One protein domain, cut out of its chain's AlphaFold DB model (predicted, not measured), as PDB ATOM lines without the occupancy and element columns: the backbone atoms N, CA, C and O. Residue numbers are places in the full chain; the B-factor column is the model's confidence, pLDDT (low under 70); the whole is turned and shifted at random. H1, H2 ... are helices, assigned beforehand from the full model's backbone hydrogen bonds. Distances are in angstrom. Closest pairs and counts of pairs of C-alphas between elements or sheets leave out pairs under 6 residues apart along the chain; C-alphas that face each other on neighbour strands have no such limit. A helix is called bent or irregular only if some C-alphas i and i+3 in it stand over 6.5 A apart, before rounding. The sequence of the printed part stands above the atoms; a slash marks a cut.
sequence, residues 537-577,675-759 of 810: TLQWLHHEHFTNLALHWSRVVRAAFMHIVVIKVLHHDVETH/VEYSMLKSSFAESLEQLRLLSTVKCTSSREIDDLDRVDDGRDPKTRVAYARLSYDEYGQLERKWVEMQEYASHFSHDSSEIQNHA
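What this domain is: This is residues 537 to 577 and 675 to 759 of the 810 residues of the protein "Hypothetical protein" of Chrysotila carterae (UniProt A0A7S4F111). One very long helix, H5, runs past a small loose bundle of three helices, H1, H2 and H3; H2 and H3 pack crosswise on its earlier part, and its residues 739 to 759 stick out beyond the bundle as a free arm. Near the beginning of H5 lies the short H4, in the stretch that comes from H3 and folds back into H5. The printed part has 126 residues with five named helices, H1 to H5 in that order, and no named strand; the class is all helix. The whole is loose, with a radius of gyration of the C-alphas of 18.7 A, and spans 69 by 30 by 22 A, the arm making much of the length.

Where its parts are: H1, residues 537 to 550, begins at C-alpha 537 (47.288, 11.845, -15.602) and is irregular, with C-alphas 544 and 547 8.0 A apart. H2, residues 555 to 570, measures 20.8 A from first to last C-alpha; it is neither bent nor irregular, but only just: C-alphas 567 and 570 are 6.2 A apart. H3, residues 675 to 696, measures 31.8 A and begins after the cut at C-alpha 675 (41.880, -2.771, -20.344). H4 is residues 702 to 706. H5, residues 717 to 759, measures 62.6 A and ends at C-alpha 759 (53.836, 1.744, -59.903).

How they stand to each other: H1, H2 and H3 form a bundle, up and down, each running against the one before it. H1 and H2 are a helical hairpin at 37 degrees, a tilt only just steep; their closest C-alphas, of Ala 550 and Arg 558, are 5.3 A apart. H3 touches H1 with residues 680 to 687 alone, closest at the C-alphas of Gln 539 and Leu 680, 6.8 A, at a shallow tilt of 4 degrees, the same way. H2 touches H3 with residues 565 to 570 alone, closest at the C-alphas of Leu 570 and Lys 681, 5.7 A, at a steep tilt of 40 degrees, opposite ways. H5 touches H2 with residues 727 to 738 alone, closest at the C-alphas of Met 562 and Tyr 731, 5.8 A, at a steep tilt of 48 degrees, the same way. H3, with residues 688 to 696 alone, touches H5, closest at the C-alphas of Ser 695 and Arg 725, 4.4 A, at a steep tilt of 50 degrees, opposite ways. H4 touches no helix; it is close to H5 but not clearly touching, with the C-alphas of Ile 705 and Pro 717 6.4 A apart. In H2, H3 and H5 every O i to N i+4 pair is within hydrogen-bond range; in H1 8 of 10 are, and in H4 0 of 1, beside 1 of 2 O i to N i+3 pairs.

The domain as a whole: The C-alphas of Arg 703 and Ala 759, the two farthest apart, are 70.0 A apart. Without the free arm the body spans 52 by 26 by 20 A. Residues 578 to 674 are not printed, and C-alphas 577 and 675 are 16.1 A apart across this cut. Of the links that are printed whole, H1 to H2 and H3 to H4 are tight and H4 to H5 is short. Mean pLDDT of the printed part is 86.0; residues 574 to 577 and 701 to 713 are under 70.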
ATOM      1  N   THR A 537      47.591  10.435 -15.324       93.81
ATOM      2  CA  THR A 537      47.288  11.845 -15.602       93.81
ATOM      3  C   THR A 537      45.896  12.019 -16.201       93.81
ATOM      4  O   THR A 537      45.185  12.949 -15.826       93.81
ATOM      5  N   LEU A 538      45.489  11.137 -17.116       95.38
ATOM      6  CA  LEU A 538      44.154  11.184 -17.710       95.38
ATOM      7  C   LEU A 538      43.061  10.776 -16.709       95.38
ATOM      8  O   LEU A 538      42.008  11.404 -16.683       95.38
ATOM      9  N   GLN A 539      43.324   9.780 -15.860       95.31
ATOM     10  CA  GLN A 539      42.445   9.400 -14.748       95.31
ATOM     11  C   GLN A 539      42.294  10.544 -13.747       95.31
ATOM     12  O   GLN A 539      41.185  10.865 -13.337       95.31
ATOM     13  N   TRP A 540      43.392  11.209 -13.391       96.00
ATOM     14  CA  TRP A 540      43.368  12.385 -12.527       96.00
ATOM     15  C   TRP A 540      42.534  13.527 -13.131       96.00
ATOM     16  O   TRP A 540      41.691  14.104 -12.444       96.00
ATOM     17  N   LEU A 541      42.703  13.814 -14.430       96.56
ATOM     18  CA  LEU A 541      41.876  14.797 -15.139       96.56
ATOM     19  C   LEU A 541      40.388  14.437 -15.108       96.56
ATOM     20  O   LEU A 541      39.555  15.329 -14.968       96.56
ATOM     21  N   HIS A 542      40.062  13.151 -15.251       96.19
ATOM     22  CA  HIS A 542      38.690  12.655 -15.199       96.19
ATOM     23  C   HIS A 542      38.089  12.785 -13.796       96.19
ATOM     24  O   HIS A 542      37.099  13.485 -13.607       96.19
ATOM     25  N   HIS A 543      38.715  12.160 -12.803       95.12
ATOM     26  CA  HIS A 543      38.135  12.015 -11.473       95.12
ATOM     27  C   HIS A 543      38.110  13.320 -10.674       95.12
ATOM     28  O   HIS A 543      37.131  13.580  -9.980       95.12
ATOM     29  N   GLU A 544      39.161  14.141 -10.757       95.00
ATOM     30  CA  GLU A 544      39.286  15.337  -9.908       95.00
ATOM     31  C   GLU A 544      38.866  16.630 -10.617       95.00
ATOM     32  O   GLU A 544      38.466  17.596  -9.965       95.00
ATOM     33  N   HIS A 545      38.947  16.678 -11.951       95.31
ATOM     34  CA  HIS A 545      38.849  17.939 -12.687       95.31
ATOM     35  C   HIS A 545      37.843  17.957 -13.839       95.31
ATOM     36  O   HIS A 545      37.643  19.033 -14.407       95.31
ATOM     37  N   PHE A 546      37.163  16.849 -14.164       95.75
ATOM     38  CA  PHE A 546      36.252  16.807 -15.313       95.75
ATOM     39  C   PHE A 546      35.178  17.887 -15.219       95.75
ATOM     40  O   PHE A 546      35.083  18.726 -16.107       95.75
ATOM     41  N   THR A 547      34.422  17.930 -14.120       94.19
ATOM     42  CA  THR A 547      33.340  18.910 -13.934       94.19
ATOM     43  C   THR A 547      33.870  20.343 -13.973       94.19
ATOM     44  O   THR A 547      33.293  21.198 -14.641       94.19
ATOM     45  N   ASN A 548      35.011  20.594 -13.329       94.94
ATOM     46  CA  ASN A 548      35.610  21.924 -13.234       94.94
ATOM     47  C   ASN A 548      36.116  22.450 -14.580       94.94
ATOM     48  O   ASN A 548      35.916  23.625 -14.890       94.94
ATOM     49  N   LEU A 549      36.756  21.593 -15.381       96.75
ATOM     50  CA  LEU A 549      37.317  21.953 -16.683       96.75
ATOM     51  C   LEU A 549      36.257  21.941 -17.784       96.75
ATOM     52  O   LEU A 549      36.233  22.854 -18.607       96.75
ATOM     53  N   ALA A 550      35.352  20.960 -17.774       96.00
ATOM     54  CA  ALA A 550      34.240  20.895 -18.712       96.00
ATOM     55  C   ALA A 550      33.281  22.066 -18.493       96.00
ATOM     56  O   ALA A 550      32.884  22.687 -19.464       96.00
ATOM     57  N   LEU A 551      32.949  22.433 -17.252       95.56
ATOM     58  CA  LEU A 551      32.061  23.565 -16.939       95.56
ATOM     59  C   LEU A 551      32.833  24.856 -16.637       95.56
ATOM     60  O   LEU A 551      32.346  25.745 -15.929       95.56
ATOM     61  N   HIS A 552      34.065  24.971 -17.132       95.69
ATOM     62  CA  HIS A 552      34.868  26.164 -16.922       95.69
ATOM     63  C   HIS A 552      34.250  27.362 -17.664       95.69
ATOM     64  O   HIS A 552      33.766  27.228 -18.785       95.69
ATOM     65  N   TRP A 553      34.277  28.559 -17.075       95.12
ATOM     66  CA  TRP A 553      33.653  29.749 -17.676       95.12
ATOM     67  C   TRP A 553      34.348  30.194 -18.976       95.12
ATOM     68  O   TRP A 553      33.699  30.601 -19.938       95.12
ATOM     69  N   SER A 554      35.676  30.065 -19.030       96.00
ATOM     70  CA  SER A 554      36.482  30.381 -20.214       96.00
ATOM     71  C   SER A 554      36.342  29.317 -21.306       96.00
ATOM     72  O   SER A 554      36.704  28.159 -21.086       96.00
ATOM     73  N   ARG A 555      35.913  29.740 -22.505       94.75
ATOM     74  CA  ARG A 555      35.830  28.908 -23.722       94.75
ATOM     75  C   ARG A 555      37.152  28.222 -24.067       94.75
ATOM     76  O   ARG A 555      37.155  27.050 -24.410       94.75
ATOM     77  N   VAL A 556      38.279  28.920 -23.921       95.19
ATOM     78  CA  VAL A 556      39.603  28.385 -24.288       95.19
ATOM     79  C   VAL A 556      39.985  27.178 -23.426       95.19
ATOM     80  O   VAL A 556      40.535  26.203 -23.932       95.19
ATOM     81  N   VAL A 557      39.669  27.219 -22.126       97.31
ATOM     82  CA  VAL A 557      39.932  26.104 -21.202       97.31
ATOM     83  C   VAL A 557      39.086  24.888 -21.574       97.31
ATOM     84  O   VAL A 557      39.629  23.791 -21.703       97.31
ATOM     85  N   ARG A 558      37.781  25.090 -21.795       96.56
ATOM     86  CA  ARG A 558      36.857  24.016 -22.175       96.56
ATOM     87  C   ARG A 558      37.246  23.369 -23.498       96.56
ATOM     88  O   ARG A 558      37.396  22.154 -23.549       96.56
ATOM     89  N   ALA A 559      37.513  24.175 -24.524       95.69
ATOM     90  CA  ALA A 559      37.924  23.685 -25.831       95.69
ATOM     91  C   ALA A 559      39.224  22.871 -25.739       95.69
ATOM     92  O   ALA A 559      39.283  21.742 -26.228       95.69
ATOM     93  N   ALA A 560      40.253  23.387 -25.051       96.56
ATOM     94  CA  ALA A 560      41.511  22.664 -24.853       96.56
ATOM     95  C   ALA A 560      41.311  21.337 -24.099       96.56
ATOM     96  O   ALA A 560      41.925  20.330 -24.452       96.56
ATOM     97  N   PHE A 561      40.434  21.316 -23.091       97.62
ATOM     98  CA  PHE A 561      40.069  20.095 -22.377       97.62
ATOM     99  C   PHE A 561      39.339  19.096 -23.287       97.62
ATOM    100  O   PHE A 561      39.743  17.936 -23.358       97.62
ATOM    101  N   MET A 562      38.336  19.537 -24.052       96.31
ATOM    102  CA  MET A 562      37.588  18.670 -24.970       96.31
ATOM    103  C   MET A 562      38.466  18.102 -26.087       96.31
ATOM    104  O   MET A 562      38.309  16.938 -26.453       96.31
ATOM    105  N   HIS A 563      39.466  18.850 -26.560       94.81
ATOM    106  CA  HIS A 563      40.487  18.316 -27.464       94.81
ATOM    107  C   HIS A 563      41.257  17.137 -26.856       94.81
ATOM    108  O   HIS A 563      41.523  16.159 -27.554       94.81
ATOM    109  N   ILE A 564      41.614  17.202 -25.567       95.81
ATOM    110  CA  ILE A 564      42.250  16.076 -24.869       95.81
ATOM    111  C   ILE A 564      41.278  14.897 -24.799       95.81
ATOM    112  O   ILE A 564      41.663  13.790 -25.162       95.81
ATOM    113  N   VAL A 565      40.024  15.116 -24.400       94.44
ATOM    114  CA  VAL A 565      39.029  14.035 -24.293       94.44
ATOM    115  C   VAL A 565      38.820  13.338 -25.638       94.44
ATOM    116  O   VAL A 565      39.021  12.131 -25.745       94.44
ATOM    117  N   VAL A 566      38.496  14.080 -26.695       92.19
ATOM    118  CA  VAL A 566      38.190  13.498 -28.009       92.19
ATOM    119  C   VAL A 566      39.427  12.824 -28.608       92.19
ATOM    120  O   VAL A 566      39.423  11.626 -28.885       92.19
ATOM    121  N   ILE A 567      40.524  13.568 -28.761       91.56
ATOM    122  CA  ILE A 567      41.677  13.111 -29.552       91.56
ATOM    123  C   ILE A 567      42.601  12.211 -28.729       91.56
ATOM    124  O   ILE A 567      43.164  11.251 -29.250       91.56
ATOM    125  N   LYS A 568      42.819  12.541 -27.451       91.62
ATOM    126  CA  LYS A 568      43.787  11.833 -26.602       91.62
ATOM    127  C   LYS A 568      43.166  10.774 -25.719       91.62
ATOM    128  O   LYS A 568      43.958   9.987 -25.229       91.62
ATOM    129  N   VAL A 569      41.842  10.749 -25.519       90.81
ATOM    130  CA  VAL A 569      41.151   9.693 -24.763       90.81
ATOM    131  C   VAL A 569      40.349   8.788 -25.695       90.81
ATOM    132  O   VAL A 569      40.706   7.623 -25.866       90.81
ATOM    133  N   LEU A 570      39.298   9.317 -26.327       88.69
ATOM    134  CA  LEU A 570      38.314   8.519 -27.067       88.69
ATOM    135  C   LEU A 570      38.886   7.887 -28.343       88.69
ATOM    136  O   LEU A 570      38.577   6.729 -28.638       88.69
ATOM    137  N   HIS A 571      39.740   8.617 -29.060       84.69
ATOM    138  CA  HIS A 571      40.341   8.184 -30.327       84.69
ATOM    139  C   HIS A 571      41.833   7.855 -30.223       84.69
ATOM    140  O   HIS A 571      42.589   8.003 -31.183       84.69
ATOM    141  N   HIS A 572      42.291   7.429 -29.048       82.88
ATOM    142  CA  HIS A 572      43.660   6.949 -28.924       82.88
ATOM    143  C   HIS A 572      43.799   5.553 -29.535       82.88
ATOM    144  O   HIS A 572      43.465   4.550 -28.904       82.88
ATOM    145  N   ASP A 573      44.327   5.498 -30.755       75.81
ATOM    146  CA  ASP A 573      44.631   4.238 -31.426       75.81
ATOM    147  C   ASP A 573      45.911   3.621 -30.857       75.81
ATOM    148  O   ASP A 573      47.034   4.046 -31.166       75.81
ATOM    149  N   VAL A 574      45.741   2.575 -30.044       64.19
ATOM    150  CA  VAL A 574      46.833   1.768 -29.467       64.19
ATOM    151  C   VAL A 574      47.749   1.202 -30.570       64.19
ATOM    152  O   VAL A 574      48.963   1.079 -30.385       64.19
ATOM    153  N   GLU A 575      47.194   0.935 -31.756       53.78
ATOM    154  CA  GLU A 575      47.893   0.316 -32.889       53.78
ATOM    155  C   GLU A 575      49.038   1.171 -33.461       53.78
ATOM    156  O   GLU A 575      50.047   0.632 -33.931       53.78
ATOM    157  N   THR A 576      48.963   2.500 -33.343       54.78
ATOM    158  CA  THR A 576      50.011   3.405 -33.853       54.78
ATOM    159  C   THR A 576      51.357   3.243 -33.137       54.78
ATOM    160  O   THR A 576      52.408   3.531 -33.712       54.78
ATOM    161  N   HIS A 577      51.367   2.720 -31.909       51.97
ATOM    162  CA  HIS A 577      52.600   2.458 -31.169       51.97
ATOM    163  C   HIS A 577      53.203   1.078 -31.485       51.97
ATOM    164  O   HIS A 577      54.430   0.934 -31.497       51.97
ATOM    165  N   VAL A 675      43.077  -2.667 -21.190       88.62
ATOM    166  CA  VAL A 675      41.880  -2.771 -20.344       88.62
ATOM    167  C   VAL A 675      41.684  -1.502 -19.515       88.62
ATOM    168  O   VAL A 675      40.597  -0.928 -19.541       88.62
ATOM    169  N   GLU A 676      42.721  -1.020 -18.826       88.38
ATOM    170  CA  GLU A 676      42.638   0.214 -18.030       88.38
ATOM    171  C   GLU A 676      42.262   1.432 -18.888       88.38
ATOM    172  O   GLU A 676      41.478   2.288 -18.473       88.38
ATOM    173  N   TYR A 677      42.788   1.497 -20.109       89.19
ATOM    174  CA  TYR A 677      42.494   2.560 -21.054       89.19
ATOM    175  C   TYR A 677      41.057   2.484 -21.592       89.19
ATOM    176  O   TYR A 677      40.379   3.503 -21.713       89.19
ATOM    177  N   SER A 678      40.559   1.274 -21.860       90.19
ATOM    178  CA  SER A 678      39.161   1.034 -22.233       90.19
ATOM    179  C   SER A 678      38.199   1.434 -21.109       90.19
ATOM    180  O   SER A 678      37.202   2.120 -21.353       90.19
ATOM    181  N   MET A 679      38.539   1.110 -19.856       91.44
ATOM    182  CA  MET A 679      37.785   1.564 -18.684       91.44
ATOM    183  C   MET A 679      37.771   3.092 -18.590       91.44
ATOM    184  O   MET A 679      36.705   3.689 -18.437       91.44
ATOM    185  N   LEU A 680      38.923   3.743 -18.762       92.06
ATOM    186  CA  LEU A 680      39.011   5.202 -18.783       92.06
ATOM    187  C   LEU A 680      38.131   5.808 -19.890       92.06
ATOM    188  O   LEU A 680      37.370   6.738 -19.628       92.06
ATOM    189  N   LYS A 681      38.181   5.251 -21.106       92.12
ATOM    190  CA  LYS A 681      37.341   5.669 -22.237       92.12
ATOM    191  C   LYS A 681      35.852   5.566 -21.900       92.12
ATOM    192  O   LYS A 681      35.110   6.510 -22.164       92.12
ATOM    193  N   SER A 682      35.425   4.461 -21.284       93.19
ATOM    194  CA  SER A 682      34.032   4.282 -20.854       93.19
ATOM    195  C   SER A 682      33.609   5.303 -19.792       93.19
ATOM    196  O   SER A 682      32.515   5.853 -19.875       93.19
ATOM    197  N   SER A 683      34.504   5.639 -18.861       93.25
ATOM    198  CA  SER A 683      34.223   6.601 -17.795       93.25
ATOM    199  C   SER A 683      34.093   8.034 -18.321       93.25
ATOM    200  O   SER A 683      33.180   8.761 -17.934       93.25
ATOM    201  N   PHE A 684      34.939   8.434 -19.277       93.75
ATOM    202  CA  PHE A 684      34.774   9.713 -19.973       93.75
ATOM    203  C   PHE A 684      33.481   9.766 -20.793       93.75
ATOM    204  O   PHE A 684      32.822  10.803 -20.798       93.75
ATOM    205  N   ALA A 685      33.100   8.671 -21.458       92.75
ATOM    206  CA  ALA A 685      31.845   8.603 -22.205       92.75
ATOM    207  C   ALA A 685      30.622   8.778 -21.287       92.75
ATOM    208  O   ALA A 685      29.705   9.524 -21.621       92.75
ATOM    209  N   GLU A 686      30.636   8.166 -20.099       94.44
ATOM    210  CA  GLU A 686      29.590   8.362 -19.092       94.44
ATOM    211  C   GLU A 686      29.517   9.821 -18.620       94.44
ATOM    212  O   GLU A 686      28.437  10.408 -18.574       94.44
ATOM    213  N   SER A 687      30.659  10.452 -18.330       93.88
ATOM    214  CA  SER A 687      30.691  11.863 -17.920       93.88
ATOM    215  C   SER A 687      30.252  12.824 -19.035       93.88
ATOM    216  O   SER A 687      29.640  13.854 -18.754       93.88
ATOM    217  N   LEU A 688      30.511  12.491 -20.304       94.38
ATOM    218  CA  LEU A 688      29.984  13.230 -21.457       94.38
ATOM    219  C   LEU A 688      28.466  13.064 -21.603       94.38
ATOM    220  O   LEU A 688      27.784  14.037 -21.918       94.38
ATOM    221  N   GLU A 689      27.917  11.881 -21.319       95.25
ATOM    222  CA  GLU A 689      26.465  11.674 -21.299       95.25
ATOM    223  C   GLU A 689      25.808  12.451 -20.151       95.25
ATOM    224  O   GLU A 689      24.774  13.085 -20.341       95.25
ATOM    225  N   GLN A 690      26.439  12.507 -18.976       93.25
ATOM    226  CA  GLN A 690      25.984  13.372 -17.884       93.25
ATOM    227  C   GLN A 690      26.002  14.855 -18.295       93.25
ATOM    228  O   GLN A 690      25.044  15.583 -18.032       93.25
ATOM    229  N   LEU A 691      27.049  15.299 -19.000       93.56
ATOM    230  CA  LEU A 691      27.144  16.653 -19.551       93.56
ATOM    231  C   LEU A 691      26.044  16.933 -20.593       93.56
ATOM    232  O   LEU A 691      25.478  18.029 -20.609       93.56
ATOM    233  N   ARG A 692      25.696  15.936 -21.419       95.81
ATOM    234  CA  ARG A 692      24.575  15.985 -22.369       95.81
ATOM    235  C   ARG A 692      23.236  16.124 -21.658       95.81
ATOM    236  O   ARG A 692      22.423  16.962 -22.028       95.81
ATOM    237  N   LEU A 693      22.997  15.317 -20.629       94.38
ATOM    238  CA  LEU A 693      21.761  15.393 -19.856       94.38
ATOM    239  C   LEU A 693      21.618  16.783 -19.226       94.38
ATOM    240  O   LEU A 693      20.580  17.418 -19.407       94.38
ATOM    241  N   LEU A 694      22.688  17.304 -18.614       91.38
ATOM    242  CA  LEU A 694      22.727  18.661 -18.058       91.38
ATOM    243  C   LEU A 694      22.448  19.751 -19.105       91.38
ATOM    244  O   LEU A 694      21.751  20.713 -18.793       91.38
ATOM    245  N   SER A 695      22.940  19.612 -20.341       93.00
ATOM    246  CA  SER A 695      22.704  20.607 -21.399       93.00
ATOM    247  C   SER A 695      21.268  20.618 -21.939       93.00
ATOM    248  O   SER A 695      20.831  21.628 -22.496       93.00
ATOM    249  N   THR A 696      20.518  19.524 -21.762       92.19
ATOM    250  CA  THR A 696      19.119  19.401 -22.213       92.19
ATOM    251  C   THR A 696      18.080  19.887 -21.201       92.19
ATOM    252  O   THR A 696      16.915  20.063 -21.573       92.19
ATOM    253  N   VAL A 697      18.474  20.134 -19.946       89.88
ATOM    254  CA  VAL A 697      17.562  20.607 -18.895       89.88
ATOM    255  C   VAL A 697      17.005  21.979 -19.279       89.88
ATOM    256  O   VAL A 697      17.717  22.983 -19.329       89.88
ATOM    257  N   LYS A 698      15.697  22.042 -19.544       83.81
ATOM    258  CA  LYS A 698      14.984  23.310 -19.711       83.81
ATOM    259  C   LYS A 698      14.701  23.869 -18.320       83.81
ATOM    260  O   LYS A 698      13.794  23.391 -17.655       83.81
ATOM    261  N   CYS A 699      15.438  24.891 -17.884       70.50
ATOM    262  CA  CYS A 699      15.150  25.600 -16.631       70.50
ATOM    263  C   CYS A 699      13.843  26.412 -16.736       70.50
ATOM    264  O   CYS A 699      13.876  27.639 -16.826       70.50
ATOM    265  N   THR A 700      12.686  25.747 -16.773       72.88
ATOM    266  CA  THR A 700      11.367  26.399 -16.817       72.88
ATOM    267  C   THR A 700      10.683  26.464 -15.454       72.88
ATOM    268  O   THR A 700       9.746  27.242 -15.301       72.88
ATOM    269  N   SER A 701      11.140  25.700 -14.452       69.81
ATOM    270  CA  SER A 701      10.536  25.674 -13.115       69.81
ATOM    271  C   SER A 701      11.562  25.889 -11.994       69.81
ATOM    272  O   SER A 701      12.673  25.372 -12.042       69.81
ATOM    273  N   SER A 702      11.185  26.653 -10.960       63.56
ATOM    274  CA  SER A 702      12.044  26.938  -9.794       63.56
ATOM    275  C   SER A 702      12.373  25.698  -8.953       63.56
ATOM    276  O   SER A 702      13.328  25.744  -8.195       63.56
ATOM    277  N   ARG A 703      11.602  24.605  -9.068       66.12
ATOM    278  CA  ARG A 703      11.796  23.376  -8.275       66.12
ATOM    279  C   ARG A 703      12.892  22.461  -8.818       66.12
ATOM    280  O   ARG A 703      13.532  21.778  -8.037       66.12
ATOM    281  N   GLU A 704      13.121  22.447 -10.130       62.53
ATOM    282  CA  GLU A 704      14.202  21.648 -10.740       62.53
ATOM    283  C   GLU A 704      15.589  22.261 -10.485       62.53
ATOM    284  O   GLU A 704      16.604  21.581 -10.602       62.53
ATOM    285  N   ILE A 705      15.631  23.545 -10.119       62.12
ATOM    286  CA  ILE A 705      16.852  24.272  -9.757       62.12
ATOM    287  C   ILE A 705      17.356  23.823  -8.373       62.12
ATOM    288  O   ILE A 705      18.559  23.646  -8.204       62.12
ATOM    289  N   ASP A 706      16.450  23.532  -7.434       64.62
ATOM    290  CA  ASP A 706      16.800  23.139  -6.060       64.62
ATOM    291  C   ASP A 706      17.513  21.769  -5.984       64.62
ATOM    292  O   ASP A 706      18.330  21.536  -5.093       64.62
ATOM    293  N   ASP A 707      17.263  20.860  -6.936       65.00
ATOM    294  CA  ASP A 707      17.962  19.563  -7.005       65.00
ATOM    295  C   ASP A 707      19.389  19.685  -7.588       65.00
ATOM    296  O   ASP A 707      20.247  18.839  -7.317       65.00
ATOM    297  N   LEU A 708      19.677  20.756  -8.343       60.38
ATOM    298  CA  LEU A 708      21.005  21.062  -8.902       60.38
ATOM    299  C   LEU A 708      21.950  21.738  -7.886       60.38
ATOM    300  O   LEU A 708      23.173  21.676  -8.066       60.38
ATOM    301  N   ASP A 709      21.404  22.327  -6.817       56.62
ATOM    302  CA  ASP A 709      22.129  23.088  -5.784       56.62
ATOM    303  C   ASP A 709      22.949  22.222  -4.810       56.62
ATOM    304  O   ASP A 709      23.734  22.737  -4.018       56.62
ATOM    305  N   ARG A 710      22.849  20.888  -4.877       56.97
ATOM    306  CA  ARG A 710      23.622  19.983  -4.000       56.97
ATOM    307  C   ARG A 710      25.111  19.859  -4.345       56.97
ATOM    308  O   ARG A 710      25.825  19.142  -3.646       56.97
ATOM    309  N   VAL A 711      25.589  20.520  -5.400       57.41
ATOM    310  CA  VAL A 711      27.007  20.509  -5.796       57.41
ATOM    311  C   VAL A 711      27.617  21.877  -5.485       57.41
ATOM    312  O   VAL A 711      27.309  22.877  -6.131       57.41
ATOM    313  N   ASP A 712      28.447  21.880  -4.447       51.78
ATOM    314  CA  ASP A 712      28.921  23.007  -3.635       51.78
ATOM    315  C   ASP A 712      29.989  23.887  -4.328       51.78
ATOM    316  O   ASP A 712      31.104  24.031  -3.840       51.78
ATOM    317  N   ASP A 713      29.664  24.468  -5.491       63.62
ATOM    318  CA  ASP A 713      30.586  25.352  -6.238       63.62
ATOM    319  C   ASP A 713      30.174  26.839  -6.210       63.62
ATOM    320  O   ASP A 713      30.824  27.685  -6.832       63.62
ATOM    321  N   GLY A 714      29.061  27.177  -5.547       77.69
ATOM    322  CA  GLY A 714      28.565  28.555  -5.403       77.69
ATOM    323  C   GLY A 714      28.139  29.257  -6.704       77.69
ATOM    324  O   GLY A 714      27.875  30.460  -6.688       77.69
ATOM    325  N   ARG A 715      28.078  28.548  -7.840       80.50
ATOM    326  CA  ARG A 715      27.617  29.098  -9.129       80.50
ATOM    327  C   ARG A 715      26.117  28.892  -9.302       80.50
ATOM    328  O   ARG A 715      25.627  27.797  -9.047       80.50
ATOM    329  N   ASP A 716      25.435  29.900  -9.850       88.38
ATOM    330  CA  ASP A 716      24.021  29.810 -10.238       88.38
ATOM    331  C   ASP A 716      23.798  28.584 -11.158       88.38
ATOM    332  O   ASP A 716      24.481  28.459 -12.190       88.38
ATOM    333  N   PRO A 717      22.860  27.674 -10.827       87.19
ATOM    334  CA  PRO A 717      22.508  26.525 -11.660       87.19
ATOM    335  C   PRO A 717      22.249  26.882 -13.126       87.19
ATOM    336  O   PRO A 717      22.626  26.120 -14.020       87.19
ATOM    337  N   LYS A 718      21.697  28.070 -13.409       89.56
ATOM    338  CA  LYS A 718      21.485  28.536 -14.791       89.56
ATOM    339  C   LYS A 718      22.798  28.703 -15.552       89.56
ATOM    340  O   LYS A 718      22.898  28.298 -16.710       89.56
ATOM    341  N   THR A 719      23.818  29.265 -14.907       89.19
ATOM    342  CA  THR A 719      25.157  29.411 -15.489       89.19
ATOM    343  C   THR A 719      25.795  28.048 -15.740       89.19
ATOM    344  O   THR A 719      26.428  27.850 -16.777       89.19
ATOM    345  N   ARG A 720      25.588  27.078 -14.841       88.31
ATOM    346  CA  ARG A 720      26.092  25.705 -15.017       88.31
ATOM    347  C   ARG A 720      25.465  25.015 -16.226       88.31
ATOM    348  O   ARG A 720      26.203  24.453 -17.030       88.31
ATOM    349  N   VAL A 721      24.144  25.107 -16.397       90.81
ATOM    350  CA  VAL A 721      23.437  24.563 -17.574       90.81
ATOM    351  C   VAL A 721      23.915  25.239 -18.862       90.81
ATOM    352  O   VAL A 721      24.179  24.564 -19.857       90.81
ATOM    353  N   ALA A 722      24.100  26.564 -18.840       91.50
ATOM    354  CA  ALA A 722      24.621  27.302 -19.989       91.50
ATOM    355  C   ALA A 722      26.032  26.835 -20.382       91.50
ATOM    356  O   ALA A 722      26.287  26.579 -21.558       91.50
ATOM    357  N   TYR A 723      26.938  26.671 -19.412       93.50
ATOM    358  CA  TYR A 723      28.276  26.153 -19.691       93.50
ATOM    359  C   TYR A 723      28.238  24.706 -20.156       93.50
ATOM    360  O   TYR A 723      28.861  24.423 -21.167       93.50
ATOM    361  N   ALA A 724      27.448  23.829 -19.529       93.69
ATOM    362  CA  ALA A 724      27.296  22.442 -19.969       93.69
ATOM    363  C   ALA A 724      26.891  22.345 -21.446       93.69
ATOM    364  O   ALA A 724      27.447  21.540 -22.193       93.69
ATOM    365  N   ARG A 725      25.971  23.212 -21.883       93.25
ATOM    366  CA  ARG A 725      25.564  23.309 -23.285       93.25
ATOM    367  C   ARG A 725      26.705  23.734 -24.201       93.25
ATOM    368  O   ARG A 725      26.956  23.045 -25.181       93.25
ATOM    369  N   LEU A 726      27.432  24.796 -23.854       93.56
ATOM    370  CA  LEU A 726      28.589  25.241 -24.642       93.56
ATOM    371  C   LEU A 726      29.662  24.150 -24.749       93.56
ATOM    372  O   LEU A 726      30.169  23.894 -25.834       93.56
ATOM    373  N   SER A 727      29.977  23.473 -23.645       92.56
ATOM    374  CA  SER A 727      30.962  22.388 -23.607       92.56
ATOM    375  C   SER A 727      30.551  21.199 -24.467       92.56
ATOM    376  O   SER A 727      31.388  20.609 -25.148       92.56
ATOM    377  N   TYR A 728      29.269  20.831 -24.427       94.50
ATOM    378  CA  TYR A 728      28.741  19.726 -25.218       94.50
ATOM    379  C   TYR A 728      28.698  20.069 -26.716       94.50
ATOM    380  O   TYR A 728      29.033  19.234 -27.554       94.50
ATOM    381  N   ASP A 729      28.366  21.317 -27.058       93.62
ATOM    382  CA  ASP A 729      28.416  21.807 -28.436       93.62
ATOM    383  C   ASP A 729      29.863  21.823 -28.972       93.62
ATOM    384  O   ASP A 729      30.100  21.397 -30.105       93.62
ATOM    385  N   GLU A 730      30.836  22.257 -28.158       91.88
ATOM    386  CA  GLU A 730      32.276  22.204 -28.465       91.88
ATOM    387  C   GLU A 730      32.747  20.754 -28.687       91.88
ATOM    388  O   GLU A 730      33.407  20.467 -29.688       91.88
ATOM    389  N   TYR A 731      32.359  19.822 -27.808       94.50
ATOM    390  CA  TYR A 731      32.616  18.386 -27.977       94.50
ATOM    391  C   TYR A 731      32.067  17.866 -29.315       94.50
ATOM    392  O   TYR A 731      32.815  17.287 -30.102       94.50
ATOM    393  N   GLY A 732      30.793  18.135 -29.618       93.44
ATOM    394  CA  GLY A 732      30.155  17.650 -30.842       93.44
ATOM    395  C   GLY A 732      30.769  18.232 -32.119       93.44
ATOM    396  O   GLY A 732      30.809  17.561 -33.150       93.44
ATOM    397  N   GLN A 733      31.274  19.469 -32.080       92.81
ATOM    398  CA  GLN A 733      32.032  20.052 -33.194       92.81
ATOM    399  C   GLN A 733      33.367  19.334 -33.412       92.81
ATOM    400  O   GLN A 733      33.721  19.033 -34.553       92.81
ATOM    401  N   LEU A 734      34.095  19.038 -32.332       89.62
ATOM    402  CA  LEU A 734      35.374  18.332 -32.404       89.62
ATOM    403  C   LEU A 734      35.221  16.887 -32.875       89.62
ATOM    404  O   LEU A 734      36.035  16.430 -33.673       89.62
ATOM    405  N   GLU A 735      34.180  16.193 -32.423       91.69
ATOM    406  CA  GLU A 735      33.874  14.828 -32.850       91.69
ATOM    407  C   GLU A 735      33.563  14.769 -34.352       91.69
ATOM    408  O   GLU A 735      34.177  13.981 -35.070       91.69
ATOM    409  N   ARG A 736      32.710  15.669 -34.865       93.50
ATOM    410  CA  ARG A 736      32.436  15.768 -36.313       93.50
ATOM    411  C   ARG A 736      33.707  16.024 -37.119       93.50
ATOM    412  O   ARG A 736      33.984  15.305 -38.072       93.50
ATOM    413  N   LYS A 737      34.520  16.991 -36.688       88.56
ATOM    414  CA  LYS A 737      35.783  17.326 -37.357       88.56
ATOM    415  C   LYS A 737      36.782  16.166 -37.335       88.56
ATOM    416  O   LYS A 737      37.532  15.980 -38.289       88.56
ATOM    417  N   TRP A 738      36.816  15.386 -36.254       87.62
ATOM    418  CA  TRP A 738      37.652  14.191 -36.180       87.62
ATOM    419  C   TRP A 738      37.199  13.115 -37.171       87.62
ATOM    420  O   TRP A 738      38.040  12.552 -37.871       87.62
ATOM    421  N   VAL A 739      35.890  12.862 -37.265       90.38
ATOM    422  CA  VAL A 739      35.315  11.923 -38.242       90.38
ATOM    423  C   VAL A 739      35.647  12.360 -39.669       90.38
ATOM    424  O   VAL A 739      36.200  11.561 -40.419       90.38
ATOM    425  N   GLU A 740      35.446  13.637 -40.004       90.44
ATOM    426  CA  GLU A 740      35.832  14.196 -41.308       90.44
ATOM    427  C   GLU A 740      37.322  13.956 -41.601       90.44
ATOM    428  O   GLU A 740      37.696  13.508 -42.683       90.44
ATOM    429  N   MET A 741      38.205  14.195 -40.625       84.94
ATOM    430  CA  MET A 741      39.643  13.957 -40.791       84.94
ATOM    431  C   MET A 741      40.005  12.483 -41.006       84.94
ATOM    432  O   MET A 741      40.943  12.201 -41.753       84.94
ATOM    433  N   GLN A 742      39.300  11.557 -40.358       85.56
ATOM    434  CA  GLN A 742      39.477  10.117 -40.559       85.56
ATOM    435  C   GLN A 742      38.991   9.684 -41.944       85.56
ATOM    436  O   GLN A 742      39.690   8.939 -42.629       85.56
ATOM    437  N   GLU A 743      37.852  10.207 -42.398       89.12
ATOM    438  CA  GLU A 743      37.354   9.989 -43.758       89.12
ATOM    439  C   GLU A 743      38.378  10.480 -44.788       89.12
ATOM    440  O   GLU A 743      38.795   9.708 -45.655       89.12
ATOM    441  N   TYR A 744      38.902  11.702 -44.631       87.12
ATOM    442  CA  TYR A 744      39.980  12.214 -45.481       87.12
ATOM    443  C   TYR A 744      41.229  11.321 -45.451       87.12
ATOM    444  O   TYR A 744      41.775  10.996 -46.506       87.12
ATOM    445  N   ALA A 745      41.687  10.896 -44.270       82.38
ATOM    446  CA  ALA A 745      42.855  10.022 -44.147       82.38
ATOM    447  C   ALA A 745      42.640   8.663 -44.837       82.38
ATOM    448  O   ALA A 745      43.551   8.155 -45.497       82.38
ATOM    449  N   SER A 746      41.431   8.104 -44.737       85.31
ATOM    450  CA  SER A 746      41.068   6.846 -45.390       85.31
ATOM    451  C   SER A 746      41.106   6.965 -46.919       85.31
ATOM    452  O   SER A 746      41.719   6.117 -47.572       85.31
ATOM    453  N   HIS A 747      40.594   8.067 -47.481       89.31
ATOM    454  CA  HIS A 747      40.657   8.350 -48.917       89.31
ATOM    455  C   HIS A 747      42.102   8.445 -49.424       89.31
ATOM    456  O   HIS A 747      42.465   7.767 -50.383       89.31
ATOM    457  N   PHE A 748      42.972   9.184 -48.725       84.56
ATOM    458  CA  PHE A 748      44.387   9.291 -49.110       84.56
ATOM    459  C   PHE A 748      45.157   7.969 -48.995       84.56
ATOM    460  O   PHE A 748      46.093   7.726 -49.764       84.56
ATOM    461  N   SER A 749      44.797   7.113 -48.034       81.44
ATOM    462  CA  SER A 749      45.427   5.797 -47.885       81.44
ATOM    463  C   SER A 749      45.089   4.865 -49.053       81.44
ATOM    464  O   SER A 749      45.975   4.161 -49.545       81.44
ATOM    465  N   HIS A 750      43.848   4.926 -49.550       83.12
ATOM    466  CA  HIS A 750      43.403   4.138 -50.695       83.12
ATOM    467  C   HIS A 750      44.120   4.594 -51.972       83.12
ATOM    468  O   HIS A 750      44.746   3.769 -52.640       83.12
ATOM    469  N   ASP A 751      44.165   5.905 -52.224       81.75
ATOM    470  CA  ASP A 751      44.860   6.486 -53.381       81.75
ATOM    471  C   ASP A 751      46.361   6.169 -53.368       81.75
ATOM    472  O   ASP A 751      46.944   5.810 -54.391       81.75
ATOM    473  N   SER A 752      47.005   6.231 -52.197       77.31
ATOM    474  CA  SER A 752      48.427   5.886 -52.071       77.31
ATOM    475  C   SER A 752      48.681   4.410 -52.391       77.31
ATOM    476  O   SER A 752      49.675   4.083 -53.039       77.31
ATOM    477  N   SER A 753      47.780   3.512 -51.976       76.06
ATOM    478  CA  SER A 753      47.882   2.083 -52.288       76.06
ATOM    479  C   SER A 753      47.647   1.793 -53.775       76.06
ATOM    480  O   SER A 753      48.343   0.957 -54.352       76.06
ATOM    481  N   GLU A 754      46.744   2.528 -54.428       80.62
ATOM    482  CA  GLU A 754      46.506   2.425 -55.868       80.62
ATOM    483  C   GLU A 754      47.688   2.952 -56.676       80.62
ATOM    484  O   GLU A 754      48.126   2.283 -57.611       80.62
ATOM    485  N   ILE A 755      48.276   4.085 -56.284       80.00
ATOM    486  CA  ILE A 755      49.494   4.616 -56.910       80.00
ATOM    487  C   ILE A 755      50.653   3.628 -56.738       80.00
ATOM    488  O   ILE A 755      51.370   3.353 -57.703       80.00
ATOM    489  N   GLN A 756      50.815   3.034 -55.552       73.25
ATOM    490  CA  GLN A 756      51.835   2.014 -55.301       73.25
ATOM    491  C   GLN A 756      51.600   0.755 -56.158       73.25
ATOM    492  O   GLN A 756      52.543   0.207 -56.731       73.25
ATOM    493  N   ASN A 757      50.348   0.312 -56.299       76.88
ATOM    494  CA  ASN A 757      49.984  -0.836 -57.129       76.88
ATOM    495  C   ASN A 757      50.180  -0.545 -58.624       76.88
ATOM    496  O   ASN A 757      50.737  -1.380 -59.335       76.88
ATOM    497  N   HIS A 758      49.822   0.648 -59.106       76.31
ATOM    498  CA  HIS A 758      50.094   1.080 -60.478       76.31
ATOM    499  C   HIS A 758      51.597   1.194 -60.758       76.31
ATOM    500  O   HIS A 758      52.050   0.771 -61.823       76.31
ATOM    501  N   ALA A 759      52.381   1.698 -59.802       72.19
ATOM    502  CA  ALA A 759      53.836   1.744 -59.903       72.19
ATOM    503  C   ALA A 759      54.447   0.333 -59.973       72.19
ATOM    504  O   ALA A 759      55.311   0.087 -60.815       72.19
TER     505      ALA A 759